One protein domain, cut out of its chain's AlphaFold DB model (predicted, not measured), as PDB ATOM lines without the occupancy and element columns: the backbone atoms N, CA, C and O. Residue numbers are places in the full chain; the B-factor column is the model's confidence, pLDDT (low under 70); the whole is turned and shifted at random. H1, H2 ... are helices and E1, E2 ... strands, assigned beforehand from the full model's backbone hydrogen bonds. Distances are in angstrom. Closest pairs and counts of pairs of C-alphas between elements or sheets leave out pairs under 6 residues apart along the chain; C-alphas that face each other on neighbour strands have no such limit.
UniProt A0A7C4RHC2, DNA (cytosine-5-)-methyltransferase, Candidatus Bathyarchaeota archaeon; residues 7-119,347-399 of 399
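AT A GLANCE: This is residues 7 to 119 and 347 to 399 of the 399 residues of the protein "DNA (cytosine-5-)-methyltransferase" of Candidatus Bathyarchaeota archaeon (UniProt A0A7C4RHC2). Picture a body made largely of loops, with the short helices H4 and H6 near its middle and a ribbon of two strands, E1 and E2, packed by E1 on H4. The small helices H1, H2 and H3 make one end of the long axis, the helical hairpin of H7 and H8 makes the other, and residues 53 to 93 wind from H3 back to the middle. The printed part has 166 residues, with eight named helices and two named strands in the order E1 H1 H2 H3 H4 H5 H6 E2 H7 H8; the strands are antiparallel. The class is mostly helix, though under half of the residues are in named elements. The whole is compact, with a radius of gyration of the C-alphas of 16.8 A and spans of 51 by 40 by 25 A.

IN THESE COORDINATES: Find C-alpha 7 at (274.964, 135.194, 189.469); from there E1 runs through residues 7 to 11, 10.4 A long. Next come H1, residues 17 to 24, 10.7 A; H2, residues 37 to 41, 6.0 A; and H3, residues 44 to 52, 12.2 A. Find C-alpha 94 at (267.952, 141.233, 195.231), where H4, residues 94 to 100, begins its 9.7 A. H5 holds residues 113 to 119, 9.9 A, and H6 residues 347 to 351, 6.1 A. E2, residues 362 to 367, is 11.1 A long, and H7, residues 376 to 381, 8.6 A. H8, residues 387 to 396, runs 14.1 A to C-alpha 396 at (266.994, 147.609, 164.366).

HOW THE PARTS SIT: Look first at E1 and E2, antiparallel at 156 degrees, with N 7 and O 366 at 2.8 A and N 9 and O 364 at 2.9 A, within hydrogen-bond range. The closest C-alphas of E1 and H4, those of His 10 and Arg 95, are 4.8 A apart. H1 and H2 only just touch, with 3 pairs of C-alphas within 8 A, closest at Met 22 and Ile 39, 6.8 A. H2 and H3 touch only at the corner by their link, and only just, with 3 pairs; the closest C-alphas are those of Val 40 and Leu 46, 5.5 A. H3 and H4 are apart. H4 touches H6, closest at the C-alphas of Glu 96 and Ile 351, 5.9 A. H5 is close to H4 but not clearly touching, with C-alphas 94 and 117 closest at 6.8 A. H6 touches H7, closest at C-alphas 350 and 378, 6.1 A. H7 and H8 form a helical hairpin, a shallow tilt of 11 degrees, opposite ways, with C-alphas 376 and 390 closest at 5.9 A. In each of the eight helices every O i to N i+4 pair is within hydrogen-bond range.

THE WHOLE: The C-alphas of Lys 42 and Leu 399, the two farthest apart, are 52.1 A apart. Residues 120 to 346 are not printed, and C-alphas 119 and 347 are 20.3 A apart across the cut. The links H1 to H2, H3 to H4 and H4 to H5 are long. Mean pLDDT of the printed part is 94.5; residues 397 to 399 are under 70.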
ATOM      1  N   LEU A   7     275.992 134.258 189.051       94.50
ATOM      2  CA  LEU A   7     274.964 135.194 189.469       94.50
ATOM      3  C   LEU A   7     275.148 135.518 190.948       94.50
ATOM      4  O   LEU A   7     275.166 134.617 191.786       94.50
ATOM      5  N   PHE A   8     275.253 136.800 191.286       96.88
ATOM      6  CA  PHE A   8     275.408 137.232 192.675       96.88
ATOM      7  C   PHE A   8     274.106 137.767 193.267       96.88
ATOM      8  O   PHE A   8     273.357 138.468 192.586       96.88
ATOM      9  N   ASN A   9     273.896 137.535 194.563       97.44
ATOM     10  CA  ASN A   9     272.777 138.059 195.351       97.44
ATOM     11  C   ASN A   9     271.387 137.675 194.799       97.44
ATOM     12  O   ASN A   9     270.456 138.482 194.839       97.44
ATOM     13  N   HIS A  10     271.205 136.461 194.272       97.81
ATOM     14  CA  HIS A  10     269.883 135.999 193.828       97.81
ATOM     15  C   HIS A  10     269.126 135.349 194.984       97.81
ATOM     16  O   HIS A  10     268.918 134.144 195.023       97.81
ATOM     17  N   GLU A  11     268.750 136.177 195.957       96.94
ATOM     18  CA  GLU A  11     268.036 135.777 197.173       96.94
ATOM     19  C   GLU A  11     266.775 136.621 197.353       96.94
ATOM     20  O   GLU A  11     266.794 137.835 197.115       96.94
ATOM     21  N   THR A  12     265.694 135.998 197.818       96.88
ATOM     22  CA  THR A  12     264.430 136.682 198.128       96.88
ATOM     23  C   THR A  12     264.152 136.706 199.635       96.88
ATOM     24  O   THR A  12     264.794 136.020 200.433       96.88
ATOM     25  N   ALA A  13     263.216 137.555 200.051       95.75
ATOM     26  CA  ALA A  13     262.795 137.639 201.442       95.75
ATOM     27  C   ALA A  13     261.886 136.459 201.816       95.75
ATOM     28  O   ALA A  13     261.085 135.994 201.003       95.75
ATOM     29  N   ALA A  14     261.985 136.006 203.066       96.12
ATOM     30  CA  ALA A  14     260.974 135.133 203.647       96.12
ATOM     31  C   ALA A  14     259.676 135.922 203.873       96.12
ATOM     32  O   ALA A  14     259.709 137.132 204.121       96.12
ATOM     33  N   LEU A  15     258.545 135.228 203.808       96.44
ATOM     34  CA  LEU A  15     257.223 135.797 204.031       96.44
ATOM     35  C   LEU A  15     256.526 135.060 205.168       96.44
ATOM     36  O   LEU A  15     256.734 133.863 205.365       96.44
ATOM     37  N   SER A  16     255.692 135.784 205.913       95.94
ATOM     38  CA  SER A  16     254.785 135.154 206.870       95.94
ATOM     39  C   SER A  16     253.735 134.316 206.133       95.94
ATOM     40  O   SER A  16     253.438 134.578 204.965       95.94
ATOM     41  N   SER A  17     253.115 133.349 206.816       95.88
ATOM     42  CA  SER A  17     252.013 132.564 206.238       95.88
ATOM     43  C   SER A  17     250.875 133.459 205.741       95.88
ATOM     44  O   SER A  17     250.298 133.200 204.691       95.88
ATOM     45  N   LEU A  18     250.602 134.550 206.465       95.69
ATOM     46  CA  LEU A  18     249.583 135.523 206.094       95.69
ATOM     47  C   LEU A  18     249.983 136.335 204.851       95.69
ATOM     48  O   LEU A  18     249.161 136.526 203.962       95.69
ATOM     49  N   ASP A  19     251.236 136.789 204.751       96.00
ATOM     50  CA  ASP A  19     251.712 137.473 203.542       96.00
ATOM     51  C   ASP A  19     251.689 136.537 202.323       96.00
ATOM     52  O   ASP A  19     251.348 136.980 201.229       96.00
ATOM     53  N   LEU A  20     252.007 135.250 202.499       96.50
ATOM     54  CA  LEU A  20     251.893 134.239 201.443       96.50
ATOM     55  C   LEU A  20     250.446 134.055 200.976       96.50
ATOM     56  O   LEU A  20     250.189 134.041 199.773       96.50
ATOM     57  N   GLU A  21     249.505 133.957 201.917       96.12
ATOM     58  CA  GLU A  21     248.066 133.889 201.633       96.12
ATOM     59  C   GLU A  21     247.599 135.117 200.830       96.12
ATOM     60  O   GLU A  21     246.896 134.990 199.824       96.12
ATOM     61  N   MET A  22     248.068 136.310 201.219       95.50
ATOM     62  CA  MET A  22     247.778 137.561 200.518       95.50
ATOM     63  C   MET A  22     248.299 137.550 199.082       95.50
ATOM     64  O   MET A  22     247.523 137.789 198.162       95.50
ATOM     65  N   ILE A  23     249.594 137.291 198.860       96.38
ATOM     66  CA  ILE A  23     250.182 137.440 197.519       96.38
ATOM     67  C   ILE A  23     249.665 136.400 196.518       96.38
ATOM     68  O   ILE A  23     249.554 136.718 195.334       96.38
ATOM     69  N   ARG A  24     249.305 135.192 196.978       97.06
ATOM     70  CA  ARG A  24     248.702 134.135 196.142       97.06
ATOM     71  C   ARG A  24     247.358 134.550 195.552       97.06
ATOM     72  O   ARG A  24     247.020 134.140 194.452       97.06
ATOM     73  N   SER A  25     246.628 135.399 196.270       96.38
ATOM     74  CA  SER A  25     245.332 135.925 195.829       96.38
ATOM     75  C   SER A  25     245.465 137.053 194.797       96.38
ATOM     76  O   SER A  25     244.480 137.439 194.179       96.38
ATOM     77  N   VAL A  26     246.669 137.605 194.606       97.62
ATOM     78  CA  VAL A  26     246.903 138.748 193.716       97.62
ATOM     79  C   VAL A  26     247.304 138.248 192.321       97.62
ATOM     80  O   VAL A  26     248.417 137.728 192.179       97.62
ATOM     81  N   PRO A  27     246.476 138.424 191.271       96.88
ATOM     82  CA  PRO A  27     246.824 138.023 189.906       96.88
ATOM     83  C   PRO A  27     247.897 138.945 189.292       96.88
ATOM     84  O   PRO A  27     248.174 140.019 189.835       96.88
ATOM     85  N   PRO A  28     248.526 138.587 188.154       96.06
ATOM     86  CA  PRO A  28     249.448 139.479 187.443       96.06
ATOM     87  C   PRO A  28     248.818 140.848 187.139       96.06
ATOM     88  O   PRO A  28     247.750 140.928 186.542       96.06
ATOM     89  N   GLY A  29     249.474 141.938 187.559       94.44
ATOM     90  CA  GLY A  29     248.934 143.303 187.466       94.44
ATOM     91  C   GLY A  29     247.928 143.689 188.558       94.44
ATOM     92  O   GLY A  29     247.578 144.867 188.664       94.44
ATOM     93  N   GLY A  30     247.510 142.734 189.389       96.88
ATOM     94  CA  GLY A  30     246.698 142.958 190.579       96.88
ATOM     95  C   GLY A  30     247.469 143.636 191.717       96.88
ATOM     96  O   GLY A  30     248.682 143.864 191.647       96.88
ATOM     97  N   ASN A  31     246.749 143.980 192.780       97.00
ATOM     98  CA  ASN A  31     247.216 144.671 193.977       97.00
ATOM     99  C   ASN A  31     246.368 144.330 195.216       97.00
ATOM    100  O   ASN A  31     245.581 143.390 195.219       97.00
ATOM    101  N   TRP A  32     246.511 145.115 196.290       95.62
ATOM    102  CA  TRP A  32     245.762 144.942 197.541       95.62
ATOM    103  C   TRP A  32     244.234 144.865 197.388       95.62
ATOM    104  O   TRP A  32     243.568 144.355 198.289       95.62
ATOM    105  N   ARG A  33     243.664 145.392 196.295       95.56
ATOM    106  CA  ARG A  33     242.222 145.326 196.015       95.56
ATOM    107  C   ARG A  33     241.744 143.928 195.650       95.56
ATOM    108  O   ARG A  33     240.586 143.628 195.903       95.56
ATOM    109  N   ASP A  34     242.631 143.100 195.114       96.62
ATOM    110  CA  ASP A  34     242.333 141.726 194.710       96.62
ATOM    111  C   ASP A  34     242.369 140.752 195.899       96.62
ATOM    112  O   ASP A  34     242.008 139.590 195.761       96.62
ATOM    113  N   ILE A  35     242.791 141.213 197.084       96.25
ATOM    114  CA  ILE A  35     242.851 140.385 198.291       96.25
ATOM    115  C   ILE A  35     241.433 140.242 198.892       96.25
ATOM    116  O   ILE A  35     240.838 141.268 199.266       96.25
ATOM    117  N   PRO A  36     240.918 139.000 199.047       96.50
ATOM    118  CA  PRO A  36     239.628 138.704 199.673       96.50
ATOM    119  C   PRO A  36     239.457 139.340 201.055       96.50
ATOM    120  O   PRO A  36     240.407 139.428 201.843       96.50
ATOM    121  N   ASP A  37     238.229 139.747 201.382       94.94
ATOM    122  CA  ASP A  37     237.927 140.422 202.651       94.94
ATOM    123  C   ASP A  37     238.200 139.539 203.878       94.94
ATOM    124  O   ASP A  37     238.649 140.048 204.907       94.94
ATOM    125  N   GLU A  38     238.054 138.217 203.752       96.38
ATOM    126  CA  GLU A  38     238.406 137.248 204.801       96.38
ATOM    127  C   GLU A  38     239.897 137.308 205.169       96.38
ATOM    128  O   GLU A  38     240.265 137.209 206.340       96.38
ATOM    129  N   ILE A  39     240.773 137.511 204.179       94.44
ATOM    130  CA  ILE A  39     242.223 137.642 204.384       94.44
ATOM    131  C   ILE A  39     242.550 139.039 204.916       94.44
ATOM    132  O   ILE A  39     243.379 139.197 205.816       94.44
ATOM    133  N   VAL A  40     241.872 140.070 204.410       92.31
ATOM    134  CA  VAL A  40     242.019 141.454 204.888       92.31
ATOM    135  C   VAL A  40     241.663 141.561 206.369       92.31
ATOM    136  O   VAL A  40     242.371 142.242 207.115       92.31
ATOM    137  N   ALA A  41     240.632 140.848 206.827       94.06
ATOM    138  CA  ALA A  41     240.222 140.806 208.229       94.06
ATOM    139  C   ALA A  41     241.349 140.331 209.170       94.06
ATOM    140  O   ALA A  41     241.419 140.782 210.314       94.06
ATOM    141  N   LYS A  42     242.293 139.521 208.675       95.31
ATOM    142  CA  LYS A  42     243.458 139.032 209.434       95.31
ATOM    143  C   LYS A  42     244.579 140.076 209.581       95.31
ATOM    144  O   LYS A  42     245.514 139.860 210.348       95.31
ATOM    145  N   SER A  43     244.527 141.213 208.869       93.12
ATOM    146  CA  SER A  43     245.604 142.215 208.834       93.12
ATOM    147  C   SER A  43     245.119 143.641 209.085       93.12
ATOM    148  O   SER A  43     244.564 144.300 208.203       93.12
ATOM    149  N   LYS A  44     245.465 144.191 210.259       91.94
ATOM    150  CA  LYS A  44     245.213 145.606 210.606       91.94
ATOM    151  C   LYS A  44     245.760 146.577 209.552       91.94
ATOM    152  O   LYS A  44     245.138 147.593 209.251       91.94
ATOM    153  N   ARG A  45     246.916 146.253 208.962       88.62
ATOM    154  CA  ARG A  45     247.533 147.063 207.904       88.62
ATOM    155  C   ARG A  45     246.662 147.096 206.648       88.62
ATOM    156  O   ARG A  45     246.438 148.177 206.115       88.62
ATOM    157  N   LEU A  46     246.181 145.946 206.169       88.81
ATOM    158  CA  LEU A  46     245.318 145.908 204.984       88.81
ATOM    159  C   LEU A  46     243.967 146.573 205.241       88.81
ATOM    160  O   LEU A  46     243.500 147.313 204.380       88.81
ATOM    161  N   GLN A  47     243.386 146.393 206.430       91.50
ATOM    162  CA  GLN A  47     242.168 147.108 206.825       91.50
ATOM    163  C   GLN A  47     242.359 148.628 206.725       91.50
ATOM    164  O   GLN A  47     241.534 149.330 206.138       91.50
ATOM    165  N   GLN A  48     243.486 149.146 207.228       90.25
ATOM    166  CA  GLN A  48     243.825 150.565 207.113       90.25
ATOM    167  C   GLN A  48     244.026 150.997 205.652       90.25
ATOM    168  O   GLN A  48     243.576 152.078 205.267       90.25
ATOM    169  N   ILE A  49     244.680 150.174 204.829       88.69
ATOM    170  CA  ILE A  49     244.876 150.448 203.397       88.69
ATOM    171  C   ILE A  49     243.525 150.531 202.674       88.69
ATOM    172  O   ILE A  49     243.302 151.521 201.976       88.69
ATOM    173  N   LYS A  50     242.609 149.571 202.891       87.69
ATOM    174  CA  LYS A  50     241.254 149.595 202.309       87.69
ATOM    175  C   LYS A  50     240.488 150.846 202.746       87.69
ATOM    176  O   LYS A  50     239.939 151.546 201.901       87.69
ATOM    177  N   LYS A  51     240.524 151.185 204.042       89.06
ATOM    178  CA  LYS A  51     239.829 152.361 204.597       89.06
ATOM    179  C   LYS A  51     240.370 153.697 204.072       89.06
ATOM    180  O   LYS A  51     239.600 154.621 203.848       89.06
ATOM    181  N   SER A  52     241.687 153.817 203.904       87.81
ATOM    182  CA  SER A  52     242.353 155.060 203.467       87.81
ATOM    183  C   SER A  52     242.462 155.212 201.945       87.81
ATOM    184  O   SER A  52     243.023 156.196 201.469       87.81
ATOM    185  N   GLY A  53     241.968 154.241 201.172       83.25
ATOM    186  CA  GLY A  53     241.993 154.286 199.711       83.25
ATOM    187  C   GLY A  53     243.345 153.956 199.070       83.25
ATOM    188  O   GLY A  53     243.456 154.132 197.863       83.25
ATOM    189  N   GLY A  54     244.322 153.473 199.856       83.19
ATOM    190  CA  GLY A  54     245.567 152.775 199.489       83.19
ATOM    191  C   GLY A  54     246.209 153.013 198.109       83.19
ATOM    192  O   GLY A  54     245.590 152.846 197.063       83.19
ATOM    193  N   ARG A  55     247.531 153.231 198.047       87.25
ATOM    194  CA  ARG A  55     248.234 153.297 196.746       87.25
ATOM    195  C   ARG A  55     248.066 151.990 195.967       87.25
ATOM    196  O   ARG A  55     248.261 150.913 196.523       87.25
ATOM    197  N   THR A  56     247.785 152.085 194.667       89.62
ATOM    198  CA  THR A  56     247.596 150.919 193.776       89.62
ATOM    199  C   THR A  56     248.834 150.036 193.665       89.62
ATOM    200  O   THR A  56     248.744 148.887 193.260       89.62
ATOM    201  N   THR A  57     249.997 150.557 194.055       91.44
ATOM    202  CA  THR A  57     251.244 149.804 194.100       91.44
ATOM    203  C   THR A  57     251.357 148.891 195.316       91.44
ATOM    204  O   THR A  57     252.267 148.085 195.338       91.44
ATOM    205  N   TYR A  58     250.538 149.021 196.364       94.56
ATOM    206  CA  TYR A  58     250.677 148.162 197.550       94.56
ATOM    207  C   TYR A  58     250.203 146.737 197.273       94.56
ATOM    208  O   TYR A  58     249.152 146.553 196.662       94.56
ATOM    209  N   TYR A  59     250.964 145.744 197.756       96.25
ATOM    210  CA  TYR A  59     250.715 144.319 197.514       96.25
ATOM    211  C   TYR A  59     250.553 143.994 196.025       96.25
ATOM    212  O   TYR A  59     249.762 143.133 195.666       96.25
ATOM    213  N   ALA A  60     251.260 144.714 195.147       97.31
ATOM    214  CA  ALA A  60     251.054 144.588 193.712       97.31
ATOM    215  C   ALA A  60     251.992 143.569 193.064       97.31
ATOM    216  O   ALA A  60     253.186 143.503 193.385       97.31
ATOM    217  N   ARG A  61     251.443 142.816 192.106       98.38
ATOM    218  CA  ARG A  61     252.185 141.861 191.284       98.38
ATOM    219  C   ARG A  61     252.607 142.491 189.974       98.38
ATOM    220  O   ARG A  61     251.802 143.099 189.271       98.38
ATOM    221  N   MET A  62     253.893 142.361 189.667       98.12
ATOM    222  CA  MET A  62     254.463 142.925 188.450       98.12
ATOM    223  C   MET A  62     253.822 142.315 187.199       98.12
ATOM    224  O   MET A  62     253.432 141.150 187.179       98.12
ATOM    225  N   LEU A  63     253.760 143.111 186.132       97.12
ATOM    226  CA  LEU A  63     253.403 142.648 184.795       97.12
ATOM    227  C   LEU A  63     254.677 142.359 184.010       97.12
ATOM    228  O   LEU A  63     255.580 143.194 183.983       97.12
ATOM    229  N   TRP A  64     254.720 141.214 183.332       97.69
ATOM    230  CA  TRP A  64     255.855 140.833 182.496       97.69
ATOM    231  C   TRP A  64     256.147 141.852 181.393       97.69
ATOM    232  O   TRP A  64     257.301 142.215 181.190       97.69
ATOM    233  N   ASP A  65     255.103 142.348 180.729       95.94
ATOM    234  CA  ASP A  65     255.224 143.127 179.491       95.94
ATOM    235  C   ASP A  65     255.180 144.648 179.737       95.94
ATOM    236  O   ASP A  65     254.853 145.441 178.854       95.94
ATOM    237  N   LYS A  66     255.494 145.077 180.967       95.25
ATOM    238  CA  LYS A  66     255.637 146.487 181.360       95.25
ATOM    239  C   LYS A  66     256.967 146.691 182.091       95.25
ATOM    240  O   LYS A  66     257.474 145.739 182.680       95.25
ATOM    241  N   PRO A  67     257.529 147.912 182.113       96.88
ATOM    242  CA  PRO A  67     258.596 148.246 183.053       96.88
ATOM    243  C   PRO A  67     258.106 148.108 184.499       96.88
ATOM    244  O   PRO A  67     256.928 148.361 184.784       96.88
ATOM    245  N   SER A  68     259.006 147.770 185.423       97.69
ATOM    246  CA  SER A  68     258.660 147.682 186.846       97.69
ATOM    247  C   SER A  68     258.301 149.056 187.428       97.69
ATOM    248  O   SER A  68     258.678 150.104 186.898       97.69
ATOM    249  N   TYR A  69     257.568 149.082 188.542       96.56
ATOM    250  CA  TYR A  69     257.473 150.301 189.352       96.56
ATOM    251  C   TYR A  69     258.785 150.549 190.100       96.56
ATOM    252  O   TYR A  69     259.650 149.681 190.177       96.56
ATOM    253  N   THR A  70     258.927 151.741 190.684       95.81
ATOM    254  CA  THR A  70     260.135 152.116 191.421       95.81
ATOM    255  C   THR A  70     260.502 151.091 192.500       95.81
ATOM    256  O   THR A  70     259.736 150.869 193.442       95.81
ATOM    257  N   ILE A  71     261.712 150.541 192.412       97.12
ATOM    258  CA  ILE A  71     262.297 149.690 193.448       97.12
ATOM    259  C   ILE A  71     262.794 150.593 194.585       97.12
ATOM    260  O   ILE A  71     263.643 151.465 194.374       97.12
ATOM    261  N   ASN A  72     262.235 150.413 195.784       94.81
ATOM    262  CA  ASN A  72     262.584 151.161 196.998       94.81
ATOM    263  C   ASN A  72     263.285 150.257 198.019       94.81
ATOM    264  O   ASN A  72     263.317 149.054 197.842       94.81
ATOM    265  N   THR A  73     263.812 150.797 199.116       94.94
ATOM    266  CA  THR A  73     264.599 150.034 200.111       94.94
ATOM    267  C   THR A  73     263.834 148.946 200.876       94.94
ATOM    268  O   THR A  73     264.446 148.180 201.619       94.94
ATOM    269  N   TYR A  74     262.513 148.871 200.703       95.25
ATOM    270  CA  TYR A  74     261.617 147.914 201.346       95.25
ATOM    271  C   TYR A  74     261.026 146.915 200.346       95.25
ATOM    272  O   TYR A  74     259.941 146.382 200.580       95.25
ATOM    273  N   PHE A  75     261.728 146.635 199.239       96.69
ATOM    274  CA  PHE A  75     261.296 145.621 198.269       96.69
ATOM    275  C   PHE A  75     261.264 144.188 198.827       96.69
ATOM    276  O   PHE A  75     260.792 143.274 198.164       96.69
ATOM    277  N   ASN A  76     261.682 144.007 200.083       96.38
ATOM    278  CA  ASN A  76     261.504 142.804 200.890       96.38
ATOM    279  C   ASN A  76     260.143 142.706 201.604       96.38
ATOM    280  O   ASN A  76     259.963 141.809 202.424       96.38
ATOM    281  N   ARG A  77     259.202 143.631 201.361       95.19
ATOM    282  CA  ARG A  77     257.865 143.632 201.977       95.19
ATOM    283  C   ARG A  77     256.777 143.830 200.913       95.19
ATOM    284  O   ARG A  77     256.801 144.860 200.237       95.19
ATOM    285  N   PRO A  78     255.772 142.940 200.800       94.12
ATOM    286  CA  PRO A  78     254.738 143.051 199.760       94.12
ATOM    287  C   PRO A  78     253.907 144.333 199.904       94.12
ATOM    288  O   PRO A  78     253.558 144.989 198.925       94.12
ATOM    289  N   GLY A  79     253.650 144.767 201.139       93.19
ATOM    290  CA  GLY A  79     252.844 145.955 201.413       93.19
ATOM    291  C   GLY A  79     253.501 147.297 201.095       93.19
ATOM    292  O   GLY A  79     252.890 148.327 201.381       93.19
ATOM    293  N   ASN A  80     254.722 147.319 200.558       93.19
ATOM    294  CA  ASN A  80     255.499 148.543 200.346       93.19
ATOM    295  C   ASN A  80     255.658 148.926 198.866       93.19
ATOM    296  O   ASN A  80     256.283 149.948 198.569       93.19
ATOM    297  N   GLY A  81     255.094 148.147 197.942       95.06
ATOM    298  CA  GLY A  81     255.180 148.422 196.512       95.06
ATOM    299  C   GLY A  81     254.853 147.212 195.645       95.06
ATOM    300  O   GLY A  81     254.377 146.184 196.126       95.06
ATOM    301  N   CYS A  82     255.075 147.376 194.341       97.19
ATOM    302  CA  CYS A  82     254.815 146.347 193.344       97.19
ATOM    303  C   CYS A  82     256.042 145.444 193.246       97.19
ATOM    304  O   CYS A  82     256.899 145.654 192.392       97.19
ATOM    305  N   PHE A  83     256.170 144.525 194.202       97.75
ATOM    306  CA  PHE A  83     257.373 143.707 194.397       97.75
ATOM    307  C   PHE A  83     257.114 142.208 194.299       97.75
ATOM    308  O   PHE A  83     258.057 141.434 194.433       97.75
ATOM    309  N   ILE A  84     255.866 141.785 194.080       98.44
ATOM    310  CA  ILE A  84     255.549 140.368 193.891       98.44
ATOM    311  C   ILE A  84     256.005 139.967 192.483       98.44
ATOM    312  O   ILE A  84     255.695 140.663 191.507       98.44
ATOM    313  N   HIS A  85     256.754 138.865 192.389       98.50
ATOM    314  CA  HIS A  85     257.275 138.347 191.126       98.50
ATOM    315  C   HIS A  85     256.118 138.060 190.144       98.50
ATOM    316  O   HIS A  85     255.063 137.583 190.578       98.50
ATOM    317  N   PRO A  86     256.268 138.315 188.828       97.56
ATOM    318  CA  PRO A  86     255.151 138.202 187.887       97.56
ATOM    319  C   PRO A  86     254.460 136.829 187.847       97.56
ATOM    320  O   PRO A  86     253.259 136.766 187.614       97.56
ATOM    321  N   SER A  87     255.205 135.740 188.071       96.25
ATOM    322  CA  SER A  87     254.694 134.359 187.982       96.25
ATOM    323  C   SER A  87     255.000 133.459 189.184       96.25
ATOM    324  O   SER A  87     254.586 132.309 189.184       96.25
ATOM    325  N   GLN A  88     255.750 133.938 190.181       96.38
ATOM    326  CA  GLN A  88     256.162 133.127 191.337       96.38
ATOM    327  C   GLN A  88     255.549 133.746 192.596       96.38
ATOM    328  O   GLN A  88     255.503 134.972 192.713       96.38
ATOM    329  N   ASP A  89     255.078 132.930 193.539       96.81
ATOM    330  CA  ASP A  89     254.467 133.393 194.796       96.81
ATOM    331  C   ASP A  89     255.527 133.780 195.831       96.81
ATOM    332  O   ASP A  89     255.620 133.243 196.932       96.81
ATOM    333  N   ARG A  90     256.348 134.754 195.443       97.81
ATOM    334  CA  ARG A  90     257.394 135.368 196.254       97.81
ATOM    335  C   ARG A  90     257.582 136.825 195.859       97.81
ATOM    336  O   ARG A  90     257.068 137.299 194.843       97.81
ATOM    337  N   LEU A  91     258.382 137.533 196.643       98.25
ATOM    338  CA  LEU A  91     258.903 138.829 196.228       98.25
ATOM    339  C   LEU A  91     260.059 138.663 195.241       98.25
ATOM    340  O   LEU A  91     260.697 137.602 195.170       98.25
ATOM    341  N   ILE A  92     260.347 139.732 194.503       98.50
ATOM    342  CA  ILE A  92     261.537 139.796 193.663       98.50
ATOM    343  C   ILE A  92     262.813 139.603 194.494       98.50
ATOM    344  O   ILE A  92     262.902 140.035 195.648       98.50
ATOM    345  N   SER A  93     263.805 138.945 193.906       98.62
ATOM    346  CA  SER A  93     265.115 138.760 194.517       98.62
ATOM    347  C   SER A  93     265.924 140.062 194.508       98.62
ATOM    348  O   SER A  93     265.607 141.024 193.800       98.62
ATOM    349  N   GLN A  94     267.012 140.108 195.277       98.56
ATOM    350  CA  GLN A  94     267.952 141.233 195.231       98.56
ATOM    351  C   GLN A  94     268.585 141.393 193.838       98.56
ATOM    352  O   GLN A  94     268.704 142.516 193.355       98.56
ATOM    353  N   ARG A  95     268.916 140.297 193.148       98.38
ATOM    354  CA  ARG A  95     269.424 140.326 191.770       98.38
ATOM    355  C   ARG A  95     268.384 140.798 190.759       98.38
ATOM    356  O   ARG A  95     268.704 141.626 189.912       98.38
ATOM    357  N   GLU A  96     267.143 140.338 190.862       98.75
ATOM    358  CA  GLU A  96     266.049 140.824 190.011       98.75
ATOM    359  C   GLU A  96     265.854 142.332 190.201       98.75
ATOM    360  O   GLU A  96     265.798 143.081 189.230       98.75
ATOM    361  N   ALA A  97     265.848 142.802 191.451       98.75
ATOM    362  CA  ALA A  97     265.790 144.222 191.777       98.75
ATOM    363  C   ALA A  97     266.997 145.011 191.228       98.75
ATOM    364  O   ALA A  97     266.822 146.120 190.724       98.75
ATOM    365  N   ALA A  98     268.205 144.444 191.296       98.75
ATOM    366  CA  ALA A  98     269.427 145.040 190.763       98.75
ATOM    367  C   ALA A  98     269.390 145.161 189.231       98.75
ATOM    368  O   ALA A  98     269.655 146.242 188.705       98.75
ATOM    369  N   ARG A  99     268.964 144.112 188.514       98.38
ATOM    370  CA  ARG A  99     268.722 144.187 187.065       98.38
ATOM    371  C   ARG A  99     267.623 145.185 186.732       98.38
ATOM    372  O   ARG A  99     267.786 145.986 185.825       98.38
ATOM    373  N   LEU A 100     266.544 145.243 187.514       98.75
ATOM    374  CA  LEU A 100     265.503 146.253 187.313       98.75
ATOM    375  C   LEU A 100     266.002 147.695 187.550       98.75
ATOM    376  O   LEU A 100     265.433 148.660 187.043       98.75
ATOM    377  N   GLN A 101     267.087 147.851 188.307       98.06
ATOM    378  CA  GLN A 101     267.831 149.097 188.492       98.06
ATOM    379  C   GLN A 101     268.965 149.281 187.477       98.06
ATOM    380  O   GLN A 101     269.675 150.271 187.567       98.06
ATOM    381  N   SER A 102     269.135 148.393 186.495       98.62
ATOM    382  CA  SER A 102     270.234 148.391 185.522       98.62
ATOM    383  C   SER A 102     271.641 148.236 186.116       98.62
ATOM    384  O   SER A 102     272.598 148.823 185.624       98.62
ATOM    385  N   PHE A 103     271.790 147.429 187.165       98.62
ATOM    386  CA  PHE A 103     273.102 146.901 187.542       98.62
ATOM    387  C   PHE A 103     273.409 145.628 186.742       98.62
ATOM    388  O   PHE A 103     272.542 144.751 186.668       98.62
ATOM    389  N   PRO A 104     274.622 145.494 186.176       97.06
ATOM    390  CA  PRO A 104     275.028 144.283 185.475       97.06
ATOM    391  C   PRO A 104     275.251 143.114 186.450       97.06
ATOM    392  O   PRO A 104     275.419 143.300 187.660       97.06
ATOM    393  N   ASP A 105     275.269 141.891 185.929       96.56
ATOM    394  CA  ASP A 105     275.283 140.662 186.732       96.56
ATOM    395  C   ASP A 105     276.587 140.436 187.483       96.56
ATOM    396  O   ASP A 105     276.572 139.924 188.602       96.56
ATOM    397  N   TRP A 106     277.699 140.915 186.924       95.31
ATOM    398  CA  TRP A 106     278.998 140.899 187.590       95.31
ATOM    399  C   TRP A 106     279.063 141.841 188.803       95.31
ATOM    400  O   TRP A 106     279.943 141.672 189.645       95.31
ATOM    401  N   TYR A 107     278.148 142.813 188.920       97.75
ATOM    402  CA  TYR A 107     278.134 143.758 190.033       97.75
ATOM    403  C   TYR A 107     277.574 143.099 191.293       97.75
ATOM    404  O   TYR A 107     276.395 142.741 191.333       97.75
ATOM    405  N   ARG A 108     278.387 142.950 192.340       97.94
ATOM    406  CA  ARG A 108     277.994 142.274 193.587       97.94
ATOM    407  C   ARG A 108     277.771 143.265 194.723       97.94
ATOM    408  O   ARG A 108     278.626 144.100 194.988       97.94
ATOM    409  N   PHE A 109     276.669 143.121 195.450       98.50
ATOM    410  CA  PHE A 109     276.382 143.909 196.649       98.50
ATOM    411  C   PHE A 109     276.861 143.164 197.898       98.50
ATOM    412  O   PHE A 109     276.561 141.982 198.074       98.50
ATOM    413  N   TYR A 110     277.578 143.861 198.779       98.12
ATOM    414  CA  TYR A 110     278.175 143.300 199.995       98.12
ATOM    415  C   TYR A 110     277.417 143.732 201.258       98.12
ATOM    416  O   TYR A 110     276.599 144.656 201.239       98.12
ATOM    417  N   GLY A 111     277.666 143.034 202.369       97.19
ATOM    418  CA  GLY A 111     276.980 143.235 203.647       97.19
ATOM    419  C   GLY A 111     275.724 142.375 203.828       97.19
ATOM    420  O   GLY A 111     275.429 141.471 203.043       97.19
ATOM    421  N   SER A 112     274.974 142.651 204.900       96.38
ATOM    422  CA  SER A 112     273.772 141.886 205.263       96.38
ATOM    423  C   SER A 112     272.647 142.022 204.231       96.38
ATOM    424  O   SER A 112     272.561 143.030 203.526       96.38
ATOM    425  N   LYS A 113     271.699 141.070 204.204       94.88
ATOM    426  CA  LYS A 113     270.501 141.148 203.340       94.88
ATOM    427  C   LYS A 113     269.804 142.509 203.458       94.88
ATOM    428  O   LYS A 113     269.476 143.131 202.452       94.88
ATOM    429  N   GLN A 114     269.641 143.004 204.687       95.12
ATOM    430  CA  GLN A 114     269.015 144.299 204.957       95.12
ATOM    431  C   GLN A 114     269.812 145.485 204.401       95.12
ATOM    432  O   GLN A 114     269.206 146.459 203.948       95.12
ATOM    433  N   SER A 115     271.144 145.411 204.424       97.12
ATOM    434  CA  SER A 115     272.005 146.415 203.800       97.12
ATOM    435  C   SER A 115     271.845 146.411 202.279       97.12
ATOM    436  O   SER A 115     271.602 147.459 201.684       97.12
ATOM    437  N   ARG A 116     271.848 145.234 201.646       98.06
ATOM    438  CA  ARG A 116     271.705 145.105 200.186       98.06
ATOM    439  C   ARG A 116     270.355 145.616 199.670       98.06
ATOM    440  O   ARG A 116     270.317 146.309 198.656       98.06
ATOM    441  N   PHE A 117     269.261 145.401 200.412       97.44
ATOM    442  CA  PHE A 117     267.963 146.028 200.104       97.44
ATOM    443  C   PHE A 117     268.054 147.566 200.071       97.44
ATOM    444  O   PHE A 117     267.523 148.202 199.156       97.44
ATOM    445  N   LYS A 118     268.760 148.177 201.037       96.62
ATOM    446  CA  LYS A 118     268.966 149.636 201.086       96.62
ATOM    447  C   LYS A 118     269.833 150.130 199.929       96.62
ATOM    448  O   LYS A 118     269.476 151.119 199.297       96.62
ATOM    449  N   GLN A 119     270.928 149.430 199.652       98.06
ATOM    450  CA  GLN A 119     271.861 149.727 198.565       98.06
ATOM    451  C   GLN A 119     271.154 149.794 197.212       98.06
ATOM    452  O   GLN A 119     271.191 150.830 196.551       98.06
ATOM    453  N   VAL A 347     259.836 144.032 182.284       98.50
ATOM    454  CA  VAL A 347     260.262 143.095 183.340       98.50
ATOM    455  C   VAL A 347     260.694 141.757 182.731       98.50
ATOM    456  O   VAL A 347     261.710 141.204 183.142       98.50
ATOM    457  N   ARG A 348     259.986 141.257 181.709       98.44
ATOM    458  CA  ARG A 348     260.328 139.998 181.026       98.44
ATOM    459  C   ARG A 348     261.713 140.053 180.415       98.44
ATOM    460  O   ARG A 348     262.535 139.178 180.680       98.44
ATOM    461  N   GLU A 349     261.983 141.104 179.655       98.00
ATOM    462  CA  GLU A 349     263.289 141.310 179.042       98.00
ATOM    463  C   GLU A 349     264.396 141.464 180.081       98.00
ATOM    464  O   GLU A 349     265.538 141.167 179.762       98.00
ATOM    465  N   ALA A 350     264.087 141.901 181.302       98.44
ATOM    466  CA  ALA A 350     265.076 142.102 182.349       98.44
ATOM    467  C   ALA A 350     265.407 140.845 183.164       98.44
ATOM    468  O   ALA A 350     266.576 140.634 183.489       98.44
ATOM    469  N   ILE A 351     264.406 140.038 183.538       98.25
ATOM    470  CA  ILE A 351     264.594 139.005 184.578       98.25
ATOM    471  C   ILE A 351     264.132 137.593 184.198       98.25
ATOM    472  O   ILE A 351     264.310 136.684 184.999       98.25
ATOM    473  N   SER A 352     263.525 137.380 183.025       97.81
ATOM    474  CA  SER A 352     262.922 136.071 182.696       97.81
ATOM    475  C   SER A 352     263.914 134.921 182.477       97.81
ATOM    476  O   SER A 352     263.507 133.768 182.535       97.81
ATOM    477  N   ASP A 353     265.188 135.219 182.231       97.00
ATOM    478  CA  ASP A 353     266.290 134.254 182.118       97.00
ATOM    479  C   ASP A 353     266.934 133.904 183.470       97.00
ATOM    480  O   ASP A 353     267.878 133.118 183.500       97.00
ATOM    481  N   LEU A 354     266.516 134.526 184.579       96.81
ATOM    482  CA  LEU A 354     267.071 134.220 185.897       96.81
ATOM    483  C   LEU A 354     266.468 132.921 186.455       96.81
ATOM    484  O   LEU A 354     265.273 132.676 186.270       96.81
ATOM    485  N   PRO A 355     267.260 132.103 187.177       95.31
ATOM    486  CA  PRO A 355     266.776 130.841 187.723       95.31
ATOM    487  C   PRO A 355     265.601 131.071 188.688       95.31
ATOM    488  O   PRO A 355     265.633 132.018 189.483       95.31
ATOM    489  N   PRO A 356     264.562 130.220 188.669       95.81
ATOM    490  CA  PRO A 356     263.494 130.293 189.655       95.81
ATOM    491  C   PRO A 356     264.043 130.012 191.059       95.81
ATOM    492  O   PRO A 356     264.976 129.229 191.232       95.81
ATOM    493  N   ILE A 357     263.454 130.659 192.064       96.69
ATOM    494  CA  ILE A 357     263.790 130.446 193.474       96.69
ATOM    495  C   ILE A 357     262.514 130.438 194.308       96.69
ATOM    496  O   ILE A 357     261.552 131.143 193.996       96.69
ATOM    497  N   GLU A 358     262.537 129.680 195.396       95.69
ATOM    498  CA  GLU A 358     261.443 129.629 196.362       95.69
ATOM    499  C   GLU A 358     261.405 130.871 197.260       95.69
ATOM    500  O   GLU A 358     262.390 131.603 197.406       95.69
ATOM    501  N   VAL A 359     260.259 131.107 197.901       96.00
ATOM    502  CA  VAL A 359     260.123 132.152 198.926       96.00
ATOM    503  C   VAL A 359     261.138 131.950 200.059       96.00
ATOM    504  O   VAL A 359     261.355 130.841 200.535       96.00
ATOM    505  N   GLY A 360     261.798 133.030 200.486       94.38
ATOM    506  CA  GLY A 360     262.917 132.984 201.435       94.38
ATOM    507  C   GLY A 360     264.186 132.271 200.944       94.38
ATOM    508  O   GLY A 360     265.165 132.243 201.689       94.38
ATOM    509  N   GLY A 361     264.183 131.722 199.728       94.88
ATOM    510  CA  GLY A 361     265.281 130.954 199.155       94.88
ATOM    511  C   GLY A 361     266.230 131.772 198.278       94.88
ATOM    512  O   GLY A 361     266.304 133.006 198.350       94.88
ATOM    513  N   GLY A 362     266.952 131.041 197.427       95.56
ATOM    514  CA  GLY A 362     268.032 131.555 196.590       95.56
ATOM    515  C   GLY A 362     269.402 131.466 197.264       95.56
ATOM    516  O   GLY A 362     269.532 130.891 198.346       95.56
ATOM    517  N   ALA A 363     270.432 132.022 196.625       95.69
ATOM    518  CA  ALA A 363     271.783 132.029 197.179       95.69
ATOM    519  C   ALA A 363     272.584 133.286 196.814       95.69
ATOM    520  O   ALA A 363     272.335 133.975 195.822       95.69
ATOM    521  N   GLU A 364     273.590 133.568 197.642       94.06
ATOM    522  CA  GLU A 364     274.526 134.679 197.452       94.06
ATOM    523  C   GLU A 364     275.340 134.529 196.156       94.06
ATOM    524  O   GLU A 364     275.681 135.532 195.529       94.06
ATOM    525  N   ILE A 365     275.637 133.289 195.756       95.62
ATOM    526  CA  ILE A 365     276.294 132.934 194.497       95.62
ATOM    527  C   ILE A 365     275.529 131.753 193.899       95.62
ATOM    528  O   ILE A 365     275.339 130.744 194.576       95.62
ATOM    529  N   MET A 366     275.103 131.880 192.648       94.25
ATOM    530  CA  MET A 366     274.456 130.823 191.868       94.25
ATOM    531  C   MET A 366     275.087 130.734 190.484       94.25
ATOM    532  O   MET A 366     275.721 131.684 190.026       94.25
ATOM    533  N   GLU A 367     274.882 129.610 189.813       90.25
ATOM    534  CA  GLU A 367     275.157 129.484 188.387       90.25
ATOM    535  C   GLU A 367     273.855 129.610 187.593       90.25
ATOM    536  O   GLU A 367     272.769 129.333 188.107       90.25
ATOM    537  N   TYR A 368     273.954 130.098 186.362       91.00
ATOM    538  CA  TYR A 368     272.815 130.300 185.473       91.00
ATOM    539  C   TYR A 368     273.270 130.169 184.020       91.00
ATOM    540  O   TYR A 368     274.398 130.521 183.677       91.00
ATOM    541  N   ASP A 369     272.400 129.604 183.187       89.12
ATOM    542  CA  ASP A 369     272.749 129.118 181.852       89.12
ATOM    543  C   ASP A 369     272.565 130.213 180.789       89.12
ATOM    544  O   ASP A 369     271.617 131.007 180.840       89.12
ATOM    545  N   ASP A 370     273.480 130.289 179.825       90.94
ATOM    546  CA  ASP A 370     273.419 131.226 178.697       90.94
ATOM    547  C   ASP A 370     272.331 130.887 177.684       90.94
ATOM    548  O   ASP A 370     271.802 131.785 177.028       90.94
ATOM    549  N   SER A 371     271.938 129.617 177.595       93.38
ATOM    550  CA  SER A 371     270.801 129.184 176.783       93.38
ATOM    551  C   SER A 371     269.478 129.805 177.242       93.38
ATOM    552  O   SER A 371     268.526 129.851 176.465       93.38
ATOM    553  N   TRP A 372     269.409 130.342 178.467       94.75
ATOM    554  CA  TRP A 372     268.214 131.009 178.995       94.75
ATOM    555  C   TRP A 372     268.059 132.455 178.503       94.75
ATOM    556  O   TRP A 372     266.988 133.046 178.663       94.75
ATOM    557  N   ILE A 373     269.101 133.035 177.890       95.88
ATOM    558  CA  ILE A 373     269.071 134.395 177.342       95.88
ATOM    559  C   ILE A 373     268.039 134.481 176.214       95.88
ATOM    560  O   ILE A 373     268.178 133.873 175.156       95.88
ATOM    561  N   ASN A 374     267.047 135.340 176.406       95.69
ATOM    562  CA  ASN A 374     265.950 135.592 175.479       95.69
ATOM    563  C   ASN A 374     265.809 137.072 175.064       95.69
ATOM    564  O   ASN A 374     264.993 137.388 174.199       95.69
ATOM    565  N   SER A 375     266.618 137.985 175.614       96.62
ATOM    566  CA  SER A 375     266.587 139.413 175.272       96.62
ATOM    567  C   SER A 375     267.987 140.017 175.090       96.62
ATOM    568  O   SER A 375     268.977 139.535 175.645       96.62
ATOM    569  N   ASP A 376     268.090 141.119 174.337       97.06
ATOM    570  CA  ASP A 376     269.357 141.864 174.237       97.06
ATOM    571  C   ASP A 376     269.703 142.576 175.554       97.06
ATOM    572  O   ASP A 376     270.877 142.766 175.859       97.06
ATOM    573  N   TYR A 377     268.701 142.913 176.372       97.81
ATOM    574  CA  TYR A 377     268.940 143.469 177.701       97.81
ATOM    575  C   TYR A 377     269.661 142.463 178.606       97.81
ATOM    576  O   TYR A 377     270.575 142.833 179.334       97.81
ATOM    577  N   GLN A 378     269.308 141.180 178.528       97.62
ATOM    578  CA  GLN A 378     269.991 140.118 179.273       97.62
ATOM    579  C   GLN A 378     271.410 139.911 178.760       97.62
ATOM    580  O   GLN A 378     272.326 139.756 179.561       97.62
ATOM    581  N   ARG A 379     271.627 139.983 177.437       96.69
ATOM    582  CA  ARG A 379     272.986 139.971 176.867       96.69
ATOM    583  C   ARG A 379     273.829 141.109 177.433       96.69
ATOM    584  O   ARG A 379     274.967 140.871 177.824       96.69
ATOM    585  N   TRP A 380     273.268 142.313 177.516       97.25
ATOM    586  CA  TRP A 380     273.937 143.458 178.129       97.25
ATOM    587  C   TRP A 380     274.197 143.239 179.627       97.25
ATOM    588  O   TRP A 380     275.330 143.398 180.078       97.25
ATOM    589  N   ALA A 381     273.187 142.812 180.391       96.75
ATOM    590  CA  ALA A 381     273.303 142.598 181.834       96.75
ATOM    591  C   ALA A 381     274.381 141.555 182.176       96.75
ATOM    592  O   ALA A 381     275.135 141.741 183.129       96.75
ATOM    593  N   ARG A 382     274.503 140.511 181.349       95.31
ATOM    594  CA  ARG A 382     275.517 139.454 181.463       95.31
ATOM    595  C   ARG A 382     276.889 139.836 180.885       95.31
ATOM    596  O   ARG A 382     277.846 139.088 181.043       95.31
ATOM    597  N   GLY A 383     277.011 140.999 180.240       94.06
ATOM    598  CA  GLY A 383     278.274 141.517 179.703       94.06
ATOM    599  C   GLY A 383     278.663 141.007 178.310       94.06
ATOM    600  O   GLY A 383     279.799 141.215 177.896       94.06
ATOM    601  N   TYR A 384     277.746 140.374 177.571       94.69
ATOM    602  CA  TYR A 384     277.991 139.908 176.198       94.69
ATOM    603  C   TYR A 384     278.030 141.036 175.166       94.69
ATOM    604  O   TYR A 384     278.679 140.892 174.135       94.69
ATOM    605  N   ILE A 385     277.304 142.125 175.419       95.50
ATOM    606  CA  ILE A 385     277.257 143.308 174.555       95.50
ATOM    607  C   ILE A 385     277.333 144.568 175.413       95.50
ATOM    608  O   ILE A 385     276.881 144.580 176.562       95.50
ATOM    609  N   ASN A 386     277.884 145.645 174.859       94.69
ATOM    610  CA  ASN A 386     277.840 146.955 175.506       94.69
ATOM    611  C   ASN A 386     276.473 147.636 175.284       94.69
ATOM    612  O   ASN A 386     275.607 147.126 174.568       94.69
ATOM    613  N   PHE A 387     276.254 148.782 175.936       93.12
ATOM    614  CA  PHE A 387     274.973 149.485 175.836       93.12
ATOM    615  C   PHE A 387     274.696 150.020 174.425       93.12
ATOM    616  O   PHE A 387     273.560 149.943 173.966       93.12
ATOM    617  N   ASP A 388     275.711 150.521 173.721       91.00
ATOM    618  CA  ASP A 388     275.538 151.083 172.377       91.00
ATOM    619  C   ASP A 388     275.093 150.002 171.382       91.00
ATOM    620  O   ASP A 388     274.180 150.212 170.581       91.00
ATOM    621  N   GLU A 389     275.676 148.806 171.478       94.12
ATOM    622  CA  GLU A 389     275.265 147.641 170.704       94.12
ATOM    623  C   GLU A 389     273.855 147.172 171.087       94.12
ATOM    624  O   GLU A 389     273.039 146.902 170.203       94.12
ATOM    625  N   PHE A 390     273.537 147.121 172.384       94.25
ATOM    626  CA  PHE A 390     272.184 146.833 172.863       94.25
ATOM    627  C   PHE A 390     271.155 147.809 172.279       94.25
ATOM    628  O   PHE A 390     270.140 147.380 171.721       94.25
ATOM    629  N   TYR A 391     271.425 149.112 172.352       90.50
ATOM    630  CA  TYR A 391     270.528 150.140 171.841       90.50
ATOM    631  C   TYR A 391     270.383 150.053 170.319       90.50
ATOM    632  O   TYR A 391     269.263 150.062 169.805       90.50
ATOM    633  N   LYS A 392     271.490 149.871 169.589       89.19
ATOM    634  CA  LYS A 392     271.470 149.676 168.133       89.19
ATOM    635  C   LYS A 392     270.607 148.475 167.743       89.19
ATOM    636  O   LYS A 392     269.735 148.607 166.889       89.19
ATOM    637  N   ARG A 393     270.796 147.318 168.391       90.44
ATOM    638  CA  ARG A 393     269.986 146.108 168.156       90.44
ATOM    639  C   ARG A 393     268.508 146.347 168.463       90.44
ATOM    640  O   ARG A 393     267.652 145.892 167.708       90.44
ATOM    641  N   ARG A 394     268.198 147.093 169.528       86.25
ATOM    642  CA  ARG A 394     266.822 147.461 169.890       86.25
ATOM    643  C   ARG A 394     266.160 148.332 168.828       86.25
ATOM    644  O   ARG A 394     264.998 148.096 168.521       86.25
ATOM    645  N   VAL A 395     266.869 149.316 168.280       80.94
ATOM    646  CA  VAL A 395     266.349 150.149 167.186       80.94
ATOM    647  C   VAL A 395     266.115 149.296 165.939       80.94
ATOM    648  O   VAL A 395     265.023 149.343 165.385       80.94
ATOM    649  N   LEU A 396     267.084 148.453 165.562       76.31
ATOM    650  CA  LEU A 396     266.994 147.609 164.366       76.31
ATOM    651  C   LEU A 396     265.886 146.549 164.435       76.31
ATOM    652  O   LEU A 396     265.256 146.295 163.424       76.31
ATOM    653  N   LYS A 397     265.620 145.942 165.599       68.38
ATOM    654  CA  LYS A 397     264.532 144.955 165.773       68.38
ATOM    655  C   LYS A 397     263.124 145.534 165.635       68.38
ATOM    656  O   LYS A 397     262.171 144.764 165.589       68.38
ATOM    657  N   ASN A 398     262.986 146.857 165.709       56.53
ATOM    658  CA  ASN A 398     261.696 147.511 165.528       56.53
ATOM    659  C   ASN A 398     261.485 147.994 164.082       56.53
ATOM    660  O   ASN A 398     260.341 148.301 163.768       56.53
ATOM    661  N   LEU A 399     262.542 148.054 163.252       52.75
ATOM    662  CA  LEU A 399     262.449 148.207 161.791       52.75
ATOM    663  C   LEU A 399     261.891 146.919 161.178       52.75
ATOM    664  O   LEU A 399     261.130 147.035 160.194       52.75
TER     665      LEU A 399